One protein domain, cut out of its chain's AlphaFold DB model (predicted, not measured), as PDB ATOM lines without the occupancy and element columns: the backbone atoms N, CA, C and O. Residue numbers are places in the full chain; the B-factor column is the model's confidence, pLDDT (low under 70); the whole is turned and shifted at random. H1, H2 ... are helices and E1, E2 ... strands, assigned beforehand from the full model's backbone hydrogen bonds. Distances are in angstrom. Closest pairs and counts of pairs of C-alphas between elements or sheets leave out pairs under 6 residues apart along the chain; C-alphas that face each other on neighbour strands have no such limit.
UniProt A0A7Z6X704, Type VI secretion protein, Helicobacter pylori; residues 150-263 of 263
ATOM      1  N   PRO A 150     -85.303 -31.412  34.503       95.81
ATOM      2  CA  PRO A 150     -86.664 -31.883  34.753       95.81
ATOM      3  C   PRO A 150     -86.844 -33.377  34.433       95.81
ATOM      4  O   PRO A 150     -87.775 -33.999  34.932       95.81
ATOM      5  N   PHE A 151     -85.943 -33.959  33.637       97.94
ATOM      6  CA  PHE A 151     -85.950 -35.357  33.206       97.94
ATOM      7  C   PHE A 151     -84.899 -36.219  33.925       97.94
ATOM      8  O   PHE A 151     -84.497 -37.282  33.442       97.94
ATOM      9  N   ASP A 152     -84.442 -35.770  35.096       97.62
ATOM     10  CA  ASP A 152     -83.522 -36.528  35.940       97.62
ATOM     11  C   ASP A 152     -84.140 -37.861  36.390       97.62
ATOM     12  O   ASP A 152     -85.309 -37.929  36.789       97.62
ATOM     13  N   LYS A 153     -83.326 -38.922  36.380       97.31
ATOM     14  CA  LYS A 153     -83.734 -40.277  36.766       97.31
ATOM     15  C   LYS A 153     -84.461 -40.335  38.111       97.31
ATOM     16  O   LYS A 153     -85.478 -41.013  38.217       97.31
ATOM     17  N   ARG A 154     -84.006 -39.567  39.110       95.88
ATOM     18  CA  ARG A 154     -84.577 -39.540  40.476       95.88
ATOM     19  C   ARG A 154     -86.033 -39.068  40.514       95.88
ATOM     20  O   ARG A 154     -86.747 -39.346  41.484       95.88
ATOM     21  N   ILE A 155     -86.444 -38.307  39.499       95.38
ATOM     22  CA  ILE A 155     -87.816 -37.843  39.297       95.38
ATOM     23  C   ILE A 155     -88.569 -38.890  38.476       95.38
ATOM     24  O   ILE A 155     -89.605 -39.388  38.909       95.38
ATOM     25  N   VAL A 156     -88.028 -39.229  37.304       97.38
ATOM     26  CA  VAL A 156     -88.729 -39.973  36.250       97.38
ATOM     27  C   VAL A 156     -88.966 -41.442  36.605       97.38
ATOM     28  O   VAL A 156     -90.020 -41.973  36.259       97.38
ATOM     29  N   GLU A 157     -88.047 -42.097  37.320       96.44
ATOM     30  CA  GLU A 157     -88.157 -43.528  37.664       96.44
ATOM     31  C   GLU A 157     -89.384 -43.857  38.534       96.44
ATOM     32  O   GLU A 157     -89.839 -44.997  38.563       96.44
ATOM     33  N   LYS A 158     -89.942 -42.853  39.225       96.56
ATOM     34  CA  LYS A 158     -91.100 -42.986  40.126       96.56
ATOM     35  C   LYS A 158     -92.435 -42.701  39.436       96.56
ATOM     36  O   LYS A 158     -93.482 -42.737  40.084       96.56
ATOM     37  N   LEU A 159     -92.406 -42.327  38.159       97.31
ATOM     38  CA  LEU A 159     -93.580 -41.911  37.403       97.31
ATOM     39  C   LEU A 159     -94.093 -43.064  36.541       97.31
ATOM     40  O   LEU A 159     -93.321 -43.752  35.874       97.31
ATOM     41  N   ASP A 160     -95.412 -43.232  36.509       97.50
ATOM     42  CA  ASP A 160     -96.063 -44.059  35.498       97.50
ATOM     43  C   ASP A 160     -96.068 -43.349  34.130       97.50
ATOM     44  O   ASP A 160     -95.660 -42.189  33.991       97.50
ATOM     45  N   PHE A 161     -96.545 -44.045  33.099       97.38
ATOM     46  CA  PHE A 161     -96.606 -43.501  31.743       97.38
ATOM     47  C   PHE A 161     -97.379 -42.172  31.664       97.38
ATOM     48  O   PHE A 161     -96.901 -41.214  31.055       97.38
ATOM     49  N   ASN A 162     -98.541 -42.080  32.315       97.94
ATOM     50  CA  ASN A 162     -99.395 -40.891  32.262       97.94
ATOM     51  C   ASN A 162     -98.718 -39.675  32.908       97.94
ATOM     52  O   ASN A 162     -98.785 -38.562  32.383       97.94
ATOM     53  N   ARG A 163     -98.018 -39.877  34.027       98.00
ATOM     54  CA  ARG A 163     -97.271 -38.817  34.710       98.00
ATOM     55  C   ARG A 163     -96.020 -38.413  33.934       98.00
ATOM     56  O   ARG A 163     -95.722 -37.222  33.893       98.00
ATOM     57  N   LYS A 164     -95.335 -39.351  33.267       98.25
ATOM     58  CA  LYS A 164     -94.244 -39.032  32.325       98.25
ATOM     59  C   LYS A 164     -94.751 -38.181  31.161       98.25
ATOM     60  O   LYS A 164     -94.170 -37.140  30.875       98.25
ATOM     61  N   ARG A 165     -95.869 -38.573  30.538       97.94
ATOM     62  CA  ARG A 165     -96.526 -37.816  29.457       97.94
ATOM     63  C   ARG A 165     -96.844 -36.385  29.891       97.94
ATOM     64  O   ARG A 165     -96.481 -35.453  29.178       97.94
ATOM     65  N   ARG A 166     -97.466 -36.227  31.065       98.06
ATOM     66  CA  ARG A 166     -97.811 -34.920  31.635       98.06
ATOM     67  C   ARG A 166     -96.576 -34.059  31.908       98.06
ATOM     68  O   ARG A 166     -96.576 -32.893  31.537       98.06
ATOM     69  N   LEU A 167     -95.524 -34.631  32.498       97.81
ATOM     70  CA  LEU A 167     -94.260 -33.927  32.741       97.81
ATOM     71  C   LEU A 167     -93.644 -33.415  31.429       97.81
ATOM     72  O   LEU A 167     -93.240 -32.258  31.344       97.81
ATOM     73  N   VAL A 168     -93.601 -34.260  30.397       97.94
ATOM     74  CA  VAL A 168     -93.083 -33.885  29.074       97.94
ATOM     75  C   VAL A 168     -93.929 -32.780  28.432       97.94
ATOM     76  O   VAL A 168     -93.362 -31.852  27.862       97.94
ATOM     77  N   ASP A 169     -95.260 -32.829  28.559       96.44
ATOM     78  CA  ASP A 169     -96.144 -31.754  28.084       96.44
ATOM     79  C   ASP A 169     -95.909 -30.436  28.822       96.44
ATOM     80  O   ASP A 169     -95.812 -29.392  28.183       96.44
ATOM     81  N   GLU A 170     -95.812 -30.456  30.152       96.25
ATOM     82  CA  GLU A 170     -95.592 -29.258  30.972       96.25
ATOM     83  C   GLU A 170     -94.251 -28.587  30.628       96.25
ATOM     84  O   GLU A 170     -94.192 -27.374  30.405       96.25
ATOM     85  N   VAL A 171     -93.185 -29.382  30.484       96.56
ATOM     86  CA  VAL A 171     -91.875 -28.894  30.030       96.56
ATOM     87  C   VAL A 171     -91.951 -28.383  28.587       96.56
ATOM     88  O   VAL A 171     -91.479 -27.284  28.302       96.56
ATOM     89  N   GLY A 172     -92.593 -29.124  27.681       95.56
ATOM     90  CA  GLY A 172     -92.754 -28.729  26.281       95.56
ATOM     91  C   GLY A 172     -93.545 -27.427  26.116       95.56
ATOM     92  O   GLY A 172     -93.139 -26.554  25.360       95.56
ATOM     93  N   ASN A 173     -94.631 -27.243  26.866       92.81
ATOM     94  CA  ASN A 173     -95.413 -26.000  26.886       92.81
ATOM     95  C   ASN A 173     -94.597 -24.801  27.383       92.81
ATOM     96  O   ASN A 173     -94.829 -23.679  26.943       92.81
ATOM     97  N   THR A 174     -93.648 -25.038  28.292       92.75
ATOM     98  CA  THR A 174     -92.780 -23.988  28.840       92.75
ATOM     99  C   THR A 174     -91.697 -23.570  27.838       92.75
ATOM    100  O   THR A 174     -91.395 -22.387  27.726       92.75
ATOM    101  N   ILE A 175     -91.121 -24.525  27.095       92.12
ATOM    102  CA  ILE A 175     -90.059 -24.262  26.105       92.12
ATOM    103  C   ILE A 175     -90.637 -23.666  24.815       92.12
ATOM    104  O   ILE A 175     -90.100 -22.700  24.275       92.12
ATOM    105  N   PHE A 176     -91.734 -24.239  24.318       90.62
ATOM    106  CA  PHE A 176     -92.359 -23.871  23.048       90.62
ATOM    107  C   PHE A 176     -93.577 -22.978  23.292       90.62
ATOM    108  O   PHE A 176     -94.712 -23.357  22.995       90.62
ATOM    109  N   ALA A 177     -93.338 -21.804  23.878       82.31
ATOM    110  CA  ALA A 177     -94.381 -20.813  24.107       82.31
ATOM    111  C   ALA A 177     -94.888 -20.224  22.778       82.31
ATOM    112  O   ALA A 177     -94.116 -19.928  21.863       82.31
ATOM    113  N   GLU A 178     -96.201 -20.031  22.679       73.31
ATOM    114  CA  GLU A 178     -96.814 -19.348  21.545       73.31
ATOM    115  C   GLU A 178     -96.630 -17.834  21.708       73.31
ATOM    116  O   GLU A 178     -97.334 -17.174  22.475       73.31
ATOM    117  N   ASP A 179     -95.662 -17.265  20.992       66.25
ATOM    118  CA  ASP A 179     -95.510 -15.814  20.926       66.25
ATOM    119  C   ASP A 179     -96.717 -15.223  20.181       66.25
ATOM    120  O   ASP A 179     -96.864 -15.401  18.972       66.25
ATOM    121  N   GLY A 180     -97.570 -14.480  20.890       63.53
ATOM    122  CA  GLY A 180     -98.810 -13.880  20.367       63.53
ATOM    123  C   GLY A 180     -98.645 -12.806  19.275       63.53
ATOM    124  O   GLY A 180     -99.547 -11.989  19.084       63.53
ATOM    125  N   ALA A 181     -97.513 -12.755  18.568       59.31
ATOM    126  CA  ALA A 181     -97.245 -11.811  17.491       59.31
ATOM    127  C   ALA A 181     -96.538 -12.490  16.301       59.31
ATOM    128  O   ALA A 181     -95.341 -12.754  16.348       59.31
ATOM    129  N   ASN A 182     -97.273 -12.683  15.200       54.12
ATOM    130  CA  ASN A 182     -96.755 -12.885  13.836       54.12
ATOM    131  C   ASN A 182     -95.705 -13.995  13.611       54.12
ATOM    132  O   ASN A 182     -94.899 -13.887  12.686       54.12
ATOM    133  N   LYS A 183     -95.719 -15.083  14.387       62.44
ATOM    134  CA  LYS A 183     -95.011 -16.319  14.017       62.44
ATOM    135  C   LYS A 183     -96.019 -17.347  13.525       62.44
ATOM    136  O   LYS A 183     -97.099 -17.452  14.097       62.44
ATOM    137  N   ASP A 184     -95.669 -18.072  12.464       69.94
ATOM    138  CA  ASP A 184     -96.459 -19.210  11.997       69.94
ATOM    139  C   ASP A 184     -96.465 -20.279  13.107       69.94
ATOM    140  O   ASP A 184     -95.411 -20.859  13.399       69.94
ATOM    141  N   PRO A 185     -97.613 -20.521  13.766       79.31
ATOM    142  CA  PRO A 185     -97.695 -21.454  14.884       79.31
ATOM    143  C   PRO A 185     -97.398 -22.894  14.453       79.31
ATOM    144  O   PRO A 185     -97.057 -23.724  15.296       79.31
ATOM    145  N   HIS A 186     -97.479 -23.197  13.150       86.38
ATOM    146  CA  HIS A 186     -97.253 -24.536  12.626       86.38
ATOM    147  C   HIS A 186     -95.865 -25.072  12.994       86.38
ATOM    148  O   HIS A 186     -95.761 -26.160  13.560       86.38
ATOM    149  N   TRP A 187     -94.800 -24.308  12.738       87.12
ATOM    150  CA  TRP A 187     -93.425 -24.773  12.963       87.12
ATOM    151  C   TRP A 187     -93.111 -24.984  14.439       87.12
ATOM    152  O   TRP A 187     -92.509 -25.993  14.803       87.12
ATOM    153  N   THR A 188     -93.575 -24.076  15.299       88.69
ATOM    154  CA  THR A 188     -93.435 -24.216  16.752       88.69
ATOM    155  C   THR A 188     -94.154 -25.469  17.247       88.69
ATOM    156  O   THR A 188     -93.596 -26.231  18.037       88.69
ATOM    157  N   GLN A 189     -95.357 -25.738  16.732       90.38
ATOM    158  CA  GLN A 189     -96.118 -26.927  17.101       90.38
ATOM    159  C   GLN A 189     -95.459 -28.221  16.599       90.38
ATOM    160  O   GLN A 189     -95.408 -29.197  17.346       90.38
ATOM    161  N   GLN A 190     -94.913 -28.248  15.378       92.25
ATOM    162  CA  GLN A 190     -94.191 -29.426  14.879       92.25
ATOM    163  C   GLN A 190     -92.900 -29.684  15.665       92.25
ATOM    164  O   GLN A 190     -92.629 -30.826  16.040       92.25
ATOM    165  N   ALA A 191     -92.139 -28.636  15.992       91.69
ATOM    166  CA  ALA A 191     -90.945 -28.758  16.828       91.69
ATOM    167  C   ALA A 191     -91.286 -29.309  18.223       91.69
ATOM    168  O   ALA A 191     -90.622 -30.221  18.718       91.69
ATOM    169  N   LYS A 192     -92.375 -28.819  18.823       94.31
ATOM    170  CA  LYS A 192     -92.894 -29.326  20.095       94.31
ATOM    171  C   LYS A 192     -93.321 -30.790  20.003       94.31
ATOM    172  O   LYS A 192     -92.988 -31.562  20.895       94.31
ATOM    173  N   ASN A 193     -94.018 -31.195  18.938       94.94
ATOM    174  CA  ASN A 193     -94.408 -32.594  18.732       94.94
ATOM    175  C   ASN A 193     -93.181 -33.513  18.689       94.94
ATOM    176  O   ASN A 193     -93.173 -34.563  19.331       94.94
ATOM    177  N   LEU A 194     -92.131 -33.091  17.979       95.31
ATOM    178  CA  LEU A 194     -90.882 -33.838  17.879       95.31
ATOM    179  C   LEU A 194     -90.168 -33.939  19.235       95.31
ATOM    180  O   LEU A 194     -89.752 -35.025  19.634       95.31
ATOM    181  N   PHE A 195     -90.086 -32.826  19.972       96.88
ATOM    182  CA  PHE A 195     -89.549 -32.804  21.334       96.88
ATOM    183  C   PHE A 195     -90.309 -33.762  22.255       96.88
ATOM    184  O   PHE A 195     -89.692 -34.572  22.942       96.88
ATOM    185  N   VAL A 196     -91.643 -33.697  22.248       97.31
ATOM    186  CA  VAL A 196     -92.506 -34.545  23.078       97.31
ATOM    187  C   VAL A 196     -92.293 -36.019  22.754       97.31
ATOM    188  O   VAL A 196     -92.168 -36.826  23.672       97.31
ATOM    189  N   PHE A 197     -92.233 -36.369  21.467       96.75
ATOM    190  CA  PHE A 197     -92.015 -37.742  21.023       96.75
ATOM    191  C   PHE A 197     -90.698 -38.309  21.564       96.75
ATOM    192  O   PHE A 197     -90.712 -39.334  22.247       96.75
ATOM    193  N   TYR A 198     -89.575 -37.629  21.313       97.25
ATOM    194  CA  TYR A 198     -88.261 -38.120  21.732       97.25
ATOM    195  C   TYR A 198     -88.078 -38.095  23.247       97.25
ATOM    196  O   TYR A 198     -87.591 -39.070  23.813       97.25
ATOM    197  N   ALA A 199     -88.527 -37.032  23.917       97.81
ATOM    198  CA  ALA A 199     -88.477 -36.967  25.371       97.81
ATOM    199  C   ALA A 199     -89.263 -38.131  25.984       97.81
ATOM    200  O   ALA A 199     -88.738 -38.858  26.821       97.81
ATOM    201  N   LEU A 200     -90.505 -38.357  25.541       97.94
ATOM    202  CA  LEU A 200     -91.334 -39.434  26.074       97.94
ATOM    203  C   LEU A 200     -90.753 -40.820  25.773       97.94
ATOM    204  O   LEU A 200     -90.828 -41.694  26.638       97.94
ATOM    205  N   TYR A 201     -90.168 -41.016  24.588       95.56
ATOM    206  CA  TYR A 201     -89.442 -42.239  24.249       95.56
ATOM    207  C   TYR A 201     -88.300 -42.493  25.241       95.56
ATOM    208  O   TYR A 201     -88.297 -43.537  25.895       95.56
ATOM    209  N   ASP A 202     -87.403 -41.522  25.438       96.81
ATOM    210  CA  ASP A 202     -86.269 -41.649  26.358       96.81
ATOM    211  C   ASP A 202     -86.740 -41.887  27.803       96.81
ATOM    212  O   ASP A 202     -86.229 -42.766  28.502       96.81
ATOM    213  N   LEU A 203     -87.773 -41.168  28.265       97.75
ATOM    214  CA  LEU A 203     -88.308 -41.358  29.616       97.75
ATOM    215  C   LEU A 203     -88.912 -42.757  29.808       97.75
ATOM    216  O   LEU A 203     -88.871 -43.295  30.918       97.75
ATOM    217  N   CYS A 204     -89.499 -43.348  28.767       96.06
ATOM    218  CA  CYS A 204     -90.069 -44.693  28.823       96.06
ATOM    219  C   CYS A 204     -88.994 -45.781  28.724       96.06
ATOM    220  O   CYS A 204     -89.040 -46.735  29.496       96.06
ATOM    221  N   ALA A 205     -88.031 -45.627  27.816       93.94
ATOM    222  CA  ALA A 205     -86.996 -46.624  27.555       93.94
ATOM    223  C   ALA A 205     -85.856 -46.589  28.587       93.94
ATOM    224  O   ALA A 205     -85.316 -47.630  28.957       93.94
ATOM    225  N   HIS A 206     -85.488 -45.398  29.062       95.19
ATOM    226  CA  HIS A 206     -84.269 -45.174  29.844       95.19
ATOM    227  C   HIS A 206     -84.528 -44.574  31.231       95.19
ATOM    228  O   HIS A 206     -83.617 -44.518  32.057       95.19
ATOM    229  N   ASN A 207     -85.767 -44.161  31.525       97.00
ATOM    230  CA  ASN A 207     -86.149 -43.473  32.766       97.00
ATOM    231  C   ASN A 207     -85.371 -42.176  33.033       97.00
ATOM    232  O   ASN A 207     -85.336 -41.716  34.167       97.00
ATOM    233  N   THR A 208     -84.747 -41.578  32.022       97.88
ATOM    234  CA  THR A 208     -84.081 -40.278  32.114       97.88
ATOM    235  C   THR A 208     -83.809 -39.748  30.713       97.88
ATOM    236  O   THR A 208     -83.792 -40.519  29.759       97.88
ATOM    237  N   SER A 209     -83.619 -38.440  30.595       97.75
ATOM    238  CA  SER A 209     -83.125 -37.806  29.375       97.75
ATOM    239  C   SER A 209     -82.514 -36.449  29.726       97.75
ATOM    240  O   SER A 209     -82.656 -35.949  30.848       97.75
ATOM    241  N   THR A 210     -81.860 -35.822  28.763       96.88
ATOM    242  CA  THR A 210     -81.369 -34.448  28.822       96.88
ATOM    243  C   THR A 210     -81.847 -33.686  27.593       96.88
ATOM    244  O   THR A 210     -82.082 -34.260  26.532       96.88
ATOM    245  N   PHE A 211     -81.946 -32.359  27.690       95.31
ATOM    246  CA  PHE A 211     -82.291 -31.551  26.514       95.31
ATOM    247  C   PHE A 211     -81.291 -31.722  25.368       95.31
ATOM    248  O   PHE A 211     -81.689 -31.671  24.209       95.31
ATOM    249  N   PHE A 212     -80.020 -31.983  25.679       95.00
ATOM    250  CA  PHE A 212     -79.010 -32.281  24.671       95.00
ATOM    251  C   PHE A 212     -79.299 -33.592  23.925       95.00
ATOM    252  O   PHE A 212     -79.229 -33.627  22.696       95.00
ATOM    253  N   GLU A 213     -79.662 -34.658  24.641       95.38
ATOM    254  CA  GLU A 213     -80.007 -35.947  24.029       95.38
ATOM    255  C   GLU A 213     -81.259 -35.851  23.162       95.38
ATOM    256  O   GLU A 213     -81.260 -36.409  22.064       95.38
ATOM    257  N   ILE A 214     -82.273 -35.109  23.618       96.75
ATOM    258  CA  ILE A 214     -83.519 -34.873  22.876       96.75
ATOM    259  C   ILE A 214     -83.248 -34.034  21.625       96.75
ATOM    260  O   ILE A 214     -83.717 -34.372  20.542       96.75
ATOM    261  N   ALA A 215     -82.457 -32.964  21.739       94.81
ATOM    262  CA  ALA A 215     -82.088 -32.127  20.598       94.81
ATOM    263  C   ALA A 215     -81.244 -32.892  19.566       94.81
ATOM    264  O   ALA A 215     -81.378 -32.666  18.365       94.81
ATOM    265  N   SER A 216     -80.411 -33.826  20.028       94.50
ATOM    266  CA  SER A 216     -79.604 -34.700  19.169       94.50
ATOM    267  C   SER A 216     -80.384 -35.915  18.667       94.50
ATOM    268  O   SER A 216     -79.879 -36.671  17.844       94.50
ATOM    269  N   ALA A 217     -81.602 -36.147  19.153       93.31
ATOM    270  CA  ALA A 217     -82.367 -37.332  18.807       93.31
ATOM    271  C   ALA A 217     -82.618 -37.466  17.294       93.31
ATOM    272  O   ALA A 217     -82.382 -38.562  16.798       93.31
ATOM    273  N   PRO A 218     -82.973 -36.422  16.520       90.44
ATOM    274  CA  PRO A 218     -83.229 -36.560  15.081       90.44
ATOM    275  C   PRO A 218     -82.028 -37.019  14.237       90.44
ATOM    276  O   PRO A 218     -82.224 -37.537  13.145       90.44
ATOM    277  N   ILE A 219     -80.798 -36.822  14.724       89.44
ATOM    278  CA  ILE A 219     -79.553 -37.187  14.021       89.44
ATOM    279  C   ILE A 219     -78.985 -38.541  14.467       89.44
ATOM    280  O   ILE A 219     -77.976 -38.993  13.928       89.44
ATOM    281  N   LYS A 220     -79.608 -39.213  15.444       87.50
ATOM    282  CA  LYS A 220     -79.184 -40.551  15.876       87.50
ATOM    283  C   LYS A 220     -79.550 -41.602  14.825       87.50
ATOM    284  O   LYS A 220     -80.576 -41.519  14.157       87.50
ATOM    285  N   ASN A 221     -78.724 -42.641  14.727       84.56
ATOM    286  CA  ASN A 221     -79.030 -43.803  13.904       84.56
ATOM    287  C   ASN A 221     -79.989 -44.752  14.646       84.56
ATOM    288  O   ASN A 221     -79.571 -45.460  15.562       84.56
ATOM    289  N   TYR A 222     -81.255 -44.787  14.226       83.50
ATOM    290  CA  TYR A 222     -82.276 -45.687  14.782       83.50
ATOM    291  C   TYR A 222     -82.421 -47.009  14.022       83.50
ATOM    292  O   TYR A 222     -83.219 -47.843  14.440       83.50
ATOM    293  N   VAL A 223     -81.652 -47.249  12.949       80.19
ATOM    294  CA  VAL A 223     -81.698 -48.515  12.189       80.19
ATOM    295  C   VAL A 223     -81.590 -49.748  13.100       80.19
ATOM    296  O   VAL A 223     -82.392 -50.665  12.920       80.19
ATOM    297  N   PRO A 224     -80.709 -49.784  14.125       83.31
ATOM    298  CA  PRO A 224     -80.615 -50.942  15.019       83.31
ATOM    299  C   PRO A 224     -81.876 -51.218  15.852       83.31
ATOM    300  O   PRO A 224     -82.026 -52.317  16.377       83.31
ATOM    301  N   LEU A 225     -82.765 -50.233  16.008       81.12
ATOM    302  CA  LEU A 225     -83.987 -50.347  16.808       81.12
ATOM    303  C   LEU A 225     -85.182 -50.853  15.992       81.12
ATOM    304  O   LEU A 225     -86.224 -51.181  16.562       81.12
ATOM    305  N   ILE A 226     -85.053 -50.924  14.666       80.12
ATOM    306  CA  ILE A 226     -86.126 -51.388  13.795       80.12
ATOM    307  C   ILE A 226     -86.073 -52.910  13.734       80.12
ATOM    308  O   ILE A 226     -85.071 -53.503  13.340       80.12
ATOM    309  N   ASN A 227     -87.178 -53.548  14.121       82.00
ATOM    310  CA  ASN A 227     -87.306 -54.998  14.075       82.00
ATOM    311  C   ASN A 227     -87.089 -55.506  12.629       82.00
ATOM    312  O   ASN A 227     -87.822 -55.060  11.742       82.00
ATOM    313  N   PRO A 228     -86.167 -56.462  12.386       81.31
ATOM    314  CA  PRO A 228     -85.949 -57.066  11.068       81.31
ATOM    315  C   PRO A 228     -87.192 -57.691  10.425       81.31
ATOM    316  O   PRO A 228     -87.272 -57.799   9.206       81.31
ATOM    317  N   GLN A 229     -88.172 -58.098  11.233       84.50
ATOM    318  CA  GLN A 229     -89.450 -58.649  10.770       84.50
ATOM    319  C   GLN A 229     -90.494 -57.568  10.444       84.50
ATOM    320  O   GLN A 229     -91.609 -57.885  10.033       84.50
ATOM    321  N   SER A 230     -90.175 -56.287  10.651       83.62
ATOM    322  CA  SER A 230     -91.066 -55.182  10.301       83.62
ATOM    323  C   SER A 230     -91.263 -55.117   8.790       83.62
ATOM    324  O   SER A 230     -90.298 -55.168   8.029       83.62
ATOM    325  N   ARG A 231     -92.506 -54.887   8.349       83.69
ATOM    326  CA  ARG A 231     -92.829 -54.642   6.930       83.69
ATOM    327  C   ARG A 231     -92.052 -53.467   6.317       83.69
ATOM    328  O   ARG A 231     -91.906 -53.414   5.110       83.69
ATOM    329  N   PHE A 232     -91.559 -52.557   7.159       74.62
ATOM    330  CA  PHE A 232     -90.806 -51.368   6.762       74.62
ATOM    331  C   PHE A 232     -89.281 -51.576   6.793       74.62
ATOM    332  O   PHE A 232     -88.530 -50.653   6.501       74.62
ATOM    333  N   TYR A 233     -88.789 -52.759   7.182       77.75
ATOM    334  CA  TYR A 233     -87.347 -52.992   7.333       77.75
ATOM    335  C   TYR A 233     -86.600 -52.921   5.995       77.75
ATOM    336  O   TYR A 233     -85.484 -52.415   5.926       77.75
ATOM    337  N   THR A 234     -87.228 -53.386   4.912       73.38
ATOM    338  CA  THR A 234     -86.659 -53.336   3.559       73.38
ATOM    339  C   THR A 234     -86.543 -51.914   3.014       73.38
ATOM    340  O   THR A 234     -85.576 -51.629   2.312       73.38
ATOM    341  N   GLU A 235     -87.462 -51.017   3.388       74.50
ATOM    342  CA  GLU A 235     -87.477 -49.607   2.958       74.50
ATOM    343  C   GLU A 235     -86.266 -48.823   3.491       74.50
ATOM    344  O   GLU A 235     -85.818 -47.874   2.857       74.50
ATOM    345  N   LEU A 236     -85.656 -49.251   4.607       64.19
ATOM    346  CA  LEU A 236     -84.447 -48.619   5.163       64.19
ATOM    347  C   LEU A 236     -83.246 -48.670   4.224       64.19
ATOM    348  O   LEU A 236     -82.358 -47.822   4.296       64.19
ATOM    349  N   TYR A 237     -83.204 -49.699   3.387       64.38
ATOM    350  CA  TYR A 237     -82.123 -49.915   2.443       64.38
ATOM    351  C   TYR A 237     -82.502 -49.442   1.044       64.38
ATOM    352  O   TYR A 237     -81.643 -49.468   0.170       64.38
ATOM    353  N   GLU A 238     -83.744 -48.991   0.814       60.66
ATOM    354  CA  GLU A 238     -84.166 -48.455  -0.477       60.66
ATOM    355  C   GLU A 238     -83.485 -47.115  -0.762       60.66
ATOM    356  O   GLU A 238     -84.000 -46.033  -0.502       60.66
ATOM    357  N   CYS A 239     -82.278 -47.197  -1.318       50.41
ATOM    358  CA  CYS A 239     -81.573 -46.053  -1.865       50.41
ATOM    359  C   CYS A 239     -82.354 -45.544  -3.085       50.41
ATOM    360  O   CYS A 239     -82.599 -46.309  -4.026       50.41
ATOM    361  N   GLN A 240     -82.750 -44.266  -3.072       53.78
ATOM    362  CA  GLN A 240     -83.270 -43.610  -4.266       53.78
ATOM    363  C   GLN A 240     -82.164 -43.643  -5.321       53.78
ATOM    364  O   GLN A 240     -81.096 -43.062  -5.151       53.78
ATOM    365  N   SER A 241     -82.420 -44.357  -6.413       51.66
ATOM    366  CA  SER A 241     -81.483 -44.658  -7.501       51.66
ATOM    367  C   SER A 241     -80.954 -43.435  -8.271       51.66
ATOM    368  O   SER A 241     -80.346 -43.598  -9.324       51.66
ATOM    369  N   SER A 242     -81.205 -42.217  -7.790       51.88
ATOM    370  CA  SER A 242     -80.651 -40.973  -8.323       51.88
ATOM    371  C   SER A 242     -79.258 -40.640  -7.780       51.88
ATOM    372  O   SER A 242     -78.552 -39.862  -8.418       51.88
ATOM    373  N   ASP A 243     -78.828 -41.242  -6.664       49.00
ATOM    374  CA  ASP A 243     -77.462 -41.074  -6.160       49.00
ATOM    375  C   ASP A 243     -76.548 -42.160  -6.747       49.00
ATOM    376  O   ASP A 243     -76.647 -43.345  -6.434       49.00
ATOM    377  N   ASN A 244     -75.655 -41.728  -7.642       53.56
ATOM    378  CA  ASN A 244     -74.785 -42.501  -8.543       53.56
ATOM    379  C   ASN A 244     -73.773 -43.479  -7.887       53.56
ATOM    380  O   ASN A 244     -72.767 -43.822  -8.507       53.56
ATOM    381  N   GLY A 245     -73.995 -43.937  -6.655       53.75
ATOM    382  CA  GLY A 245     -73.016 -44.690  -5.869       53.75
ATOM    383  C   GLY A 245     -73.357 -46.148  -5.564       53.75
ATOM    384  O   GLY A 245     -72.458 -46.858  -5.126       53.75
ATOM    385  N   PHE A 246     -74.592 -46.623  -5.768       55.88
ATOM    386  CA  PHE A 246     -74.995 -47.968  -5.320       55.88
ATOM    387  C   PHE A 246     -75.863 -48.715  -6.345       55.88
ATOM    388  O   PHE A 246     -76.719 -48.125  -6.999       55.88
ATOM    389  N   VAL A 247     -75.649 -50.028  -6.484       56.81
ATOM    390  CA  VAL A 247     -76.402 -50.929  -7.378       56.81
ATOM    391  C   VAL A 247     -77.062 -52.033  -6.548       56.81
ATOM    392  O   VAL A 247     -76.452 -52.564  -5.623       56.81
ATOM    393  N   LYS A 248     -78.317 -52.375  -6.864       53.72
ATOM    394  CA  LYS A 248     -79.066 -53.452  -6.198       53.72
ATOM    395  C   LYS A 248     -78.829 -54.775  -6.932       53.72
ATOM    396  O   LYS A 248     -79.259 -54.919  -8.071       53.72
ATOM    397  N   GLU A 249     -78.192 -55.742  -6.276       51.00
ATOM    398  CA  GLU A 249     -77.943 -57.087  -6.814       51.00
ATOM    399  C   GLU A 249     -78.444 -58.137  -5.806       51.00
ATOM    400  O   GLU A 249     -78.144 -58.060  -4.614       51.00
ATOM    401  N   ASN A 250     -79.285 -59.081  -6.248       50.53
ATOM    402  CA  ASN A 250     -79.904 -60.117  -5.397       50.53
ATOM    403  C   ASN A 250     -80.550 -59.589  -4.093       50.53
ATOM    404  O   ASN A 250     -80.491 -60.230  -3.045       50.53
ATOM    405  N   GLY A 251     -81.158 -58.399  -4.144       54.00
ATOM    406  CA  GLY A 251     -81.836 -57.789  -2.995       54.00
ATOM    407  C   GLY A 251     -80.921 -57.090  -1.980       54.00
ATOM    408  O   GLY A 251     -81.424 -56.633  -0.957       54.00
ATOM    409  N   ARG A 252     -79.613 -56.957  -2.249       47.53
ATOM    410  CA  ARG A 252     -78.666 -56.174  -1.431       47.53
ATOM    411  C   ARG A 252     -78.108 -54.988  -2.220       47.53
ATOM    412  O   ARG A 252     -77.901 -55.087  -3.425       47.53
ATOM    413  N   TYR A 253     -77.873 -53.870  -1.535       60.03
ATOM    414  CA  TYR A 253     -77.262 -52.674  -2.120       60.03
ATOM    415  C   TYR A 253     -75.735 -52.762  -2.006       60.03
ATOM    416  O   TYR A 253     -75.204 -52.934  -0.910       60.03
ATOM    417  N   MET A 254     -75.045 -52.660  -3.141       51.44
ATOM    418  CA  MET A 254     -73.587 -52.749  -3.281       51.44
ATOM    419  C   MET A 254     -73.028 -51.401  -3.747       51.44
ATOM    420  O   MET A 254     -73.621 -50.772  -4.622       51.44
ATOM    421  N   ALA A 255     -71.897 -50.951  -3.193       50.38
ATOM    422  CA  ALA A 255     -71.224 -49.733  -3.654       50.38
ATOM    423  C   ALA A 255     -70.661 -49.926  -5.073       50.38
ATOM    424  O   ALA A 255     -70.043 -50.947  -5.379       50.38
ATOM    425  N   LYS A 256     -70.868 -48.944  -5.949       51.44
ATOM    426  CA  LYS A 256     -70.400 -48.935  -7.336       51.44
ATOM    427  C   LYS A 256     -68.908 -48.598  -7.339       51.44
ATOM    428  O   LYS A 256     -68.525 -47.442  -7.197       51.44
ATOM    429  N   VAL A 257     -68.060 -49.615  -7.463       50.12
ATOM    430  CA  VAL A 257     -66.608 -49.436  -7.608       50.12
ATOM    431  C   VAL A 257     -66.297 -49.299  -9.097       50.12
ATOM    432  O   VAL A 257     -66.516 -50.238  -9.865       50.12
ATOM    433  N   GLU A 258     -65.818 -48.131  -9.531       44.38
ATOM    434  CA  GLU A 258     -65.221 -47.993 -10.862       44.38
ATOM    435  C   GLU A 258     -63.969 -48.882 -10.918       44.38
ATOM    436  O   GLU A 258     -63.004 -48.662 -10.191       44.38
ATOM    437  N   ASN A 259     -64.021 -49.893 -11.789       43.19
ATOM    438  CA  ASN A 259     -63.013 -50.932 -12.036       43.19
ATOM    439  C   ASN A 259     -62.965 -52.098 -11.029       43.19
ATOM    440  O   ASN A 259     -62.088 -52.187 -10.175       43.19
ATOM    441  N   GLY A 260     -63.830 -53.090 -11.269       37.34
ATOM    442  CA  GLY A 260     -63.614 -54.477 -10.846       37.34
ATOM    443  C   GLY A 260     -64.267 -54.857  -9.518       37.34
ATOM    444  O   GLY A 260     -63.941 -54.336  -8.456       37.34
ATOM    445  N   VAL A 261     -65.178 -55.826  -9.591       36.75
ATOM    446  CA  VAL A 261     -65.917 -56.390  -8.455       36.75
ATOM    447  C   VAL A 261     -64.955 -57.027  -7.441       36.75
ATOM    448  O   VAL A 261     -64.204 -57.941  -7.785       36.75
ATOM    449  N   LYS A 262     -65.036 -56.622  -6.169       36.22
ATOM    450  CA  LYS A 262     -64.666 -57.481  -5.034       36.22
ATOM    451  C   LYS A 262     -65.880 -57.685  -4.128       36.22
ATOM    452  O   LYS A 262     -66.639 -56.750  -3.896       36.22
ATOM    453  N   LYS A 263     -66.034 -58.950  -3.726       36.16
ATOM    454  CA  LYS A 263     -67.095 -59.525  -2.887       36.16
ATOM    455  C   LYS A 263     -67.285 -58.803  -1.561       36.16
ATOM    456  O   LYS A 263     -66.256 -58.383  -0.989       36.16
TER     457      LYS A 263
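This is residues 150 to 263 of the 263 residues of the protein "Type VI secretion protein" of Helicobacter pylori (UniProt A0A7Z6X704). A helical hairpin of two long helices, H2 and H3, makes a body at one end, with short H1 near its open end and short H4 packed on the side of H3; from there a long trailing arm, residues 216 to 233, leads away to short H5 and a small hairpin of two strands, E1 and E2, at the far end. Of this arm, residues 227 to 232 stand free. The printed part has 114 residues with five named helices and then two named strands, in the order H1, H2, H3, H4, H5, E1, E2; the sheet has the order E1 - E2 and is antiparallel. The class is mostly helix. The whole is only just extended, close to loose, with a radius of gyration of the C-alphas of 20.4 A and spans of 58 by 40 by 25 A.

H1 is residues 153 to 156, with C-alpha 153 at (-83.734, -40.277, 36.766). H2 is residues 161 to 175, 21.1 A long from first to last C-alpha. H3, the longest helix, is residues 185 to 205, 30.1 A long from C-alpha 185 at (-97.695, -21.454, 14.884). H4 is residues 211 to 215, and H5 is residues 234 to 237. E1 is residues 246 to 249, 9.7 A long. E2 is residues 252 to 255, 10.1 A long, ending with C-alpha 255 at (-71.224, -49.733, -3.654).

H1 is close to H2 but not clearly touching; their closest C-alphas, those of Val 156 and Lys 164, are 6.8 A apart. H2 and H3 form a helical hairpin and touch, their closest C-alphas being those of Val 168 and Val 196, 6.1 A apart. They run opposite ways at a tilt of 38 degrees, only just steep. H4 touches H3 at residues 195 to 199 alone, with the C-alphas of Tyr 198 and Ile 214 closest at 5.9 A. H4 and H5 are apart. The closest C-alphas of H5 and E2, those of Tyr 237 and Tyr 253, are 7.2 A apart. E1 and E2 form an antiparallel hairpin, with 143 degrees between their directions; N 247 and O 254 are within hydrogen-bond range at 2.9 A, as are N 252 and O 249 at 3.0 A. Each O i to N i+4 pair in H2, H3 and H4 is within hydrogen-bond range; H1 and H5 are too short for such a pair.

The two C-alphas farthest apart, those of Gly 180 and Gly 260, are 62.1 A apart. The printed part has no cut and ends at Lys 263, the chain's last residue. The link from H4 to H5, with 18 residues, is long. The mean pLDDT of the printed part is 80.2; residues 179 to 184 and 236 to 263 are under 70, and the mean is 54 in E1 and 52 in E2.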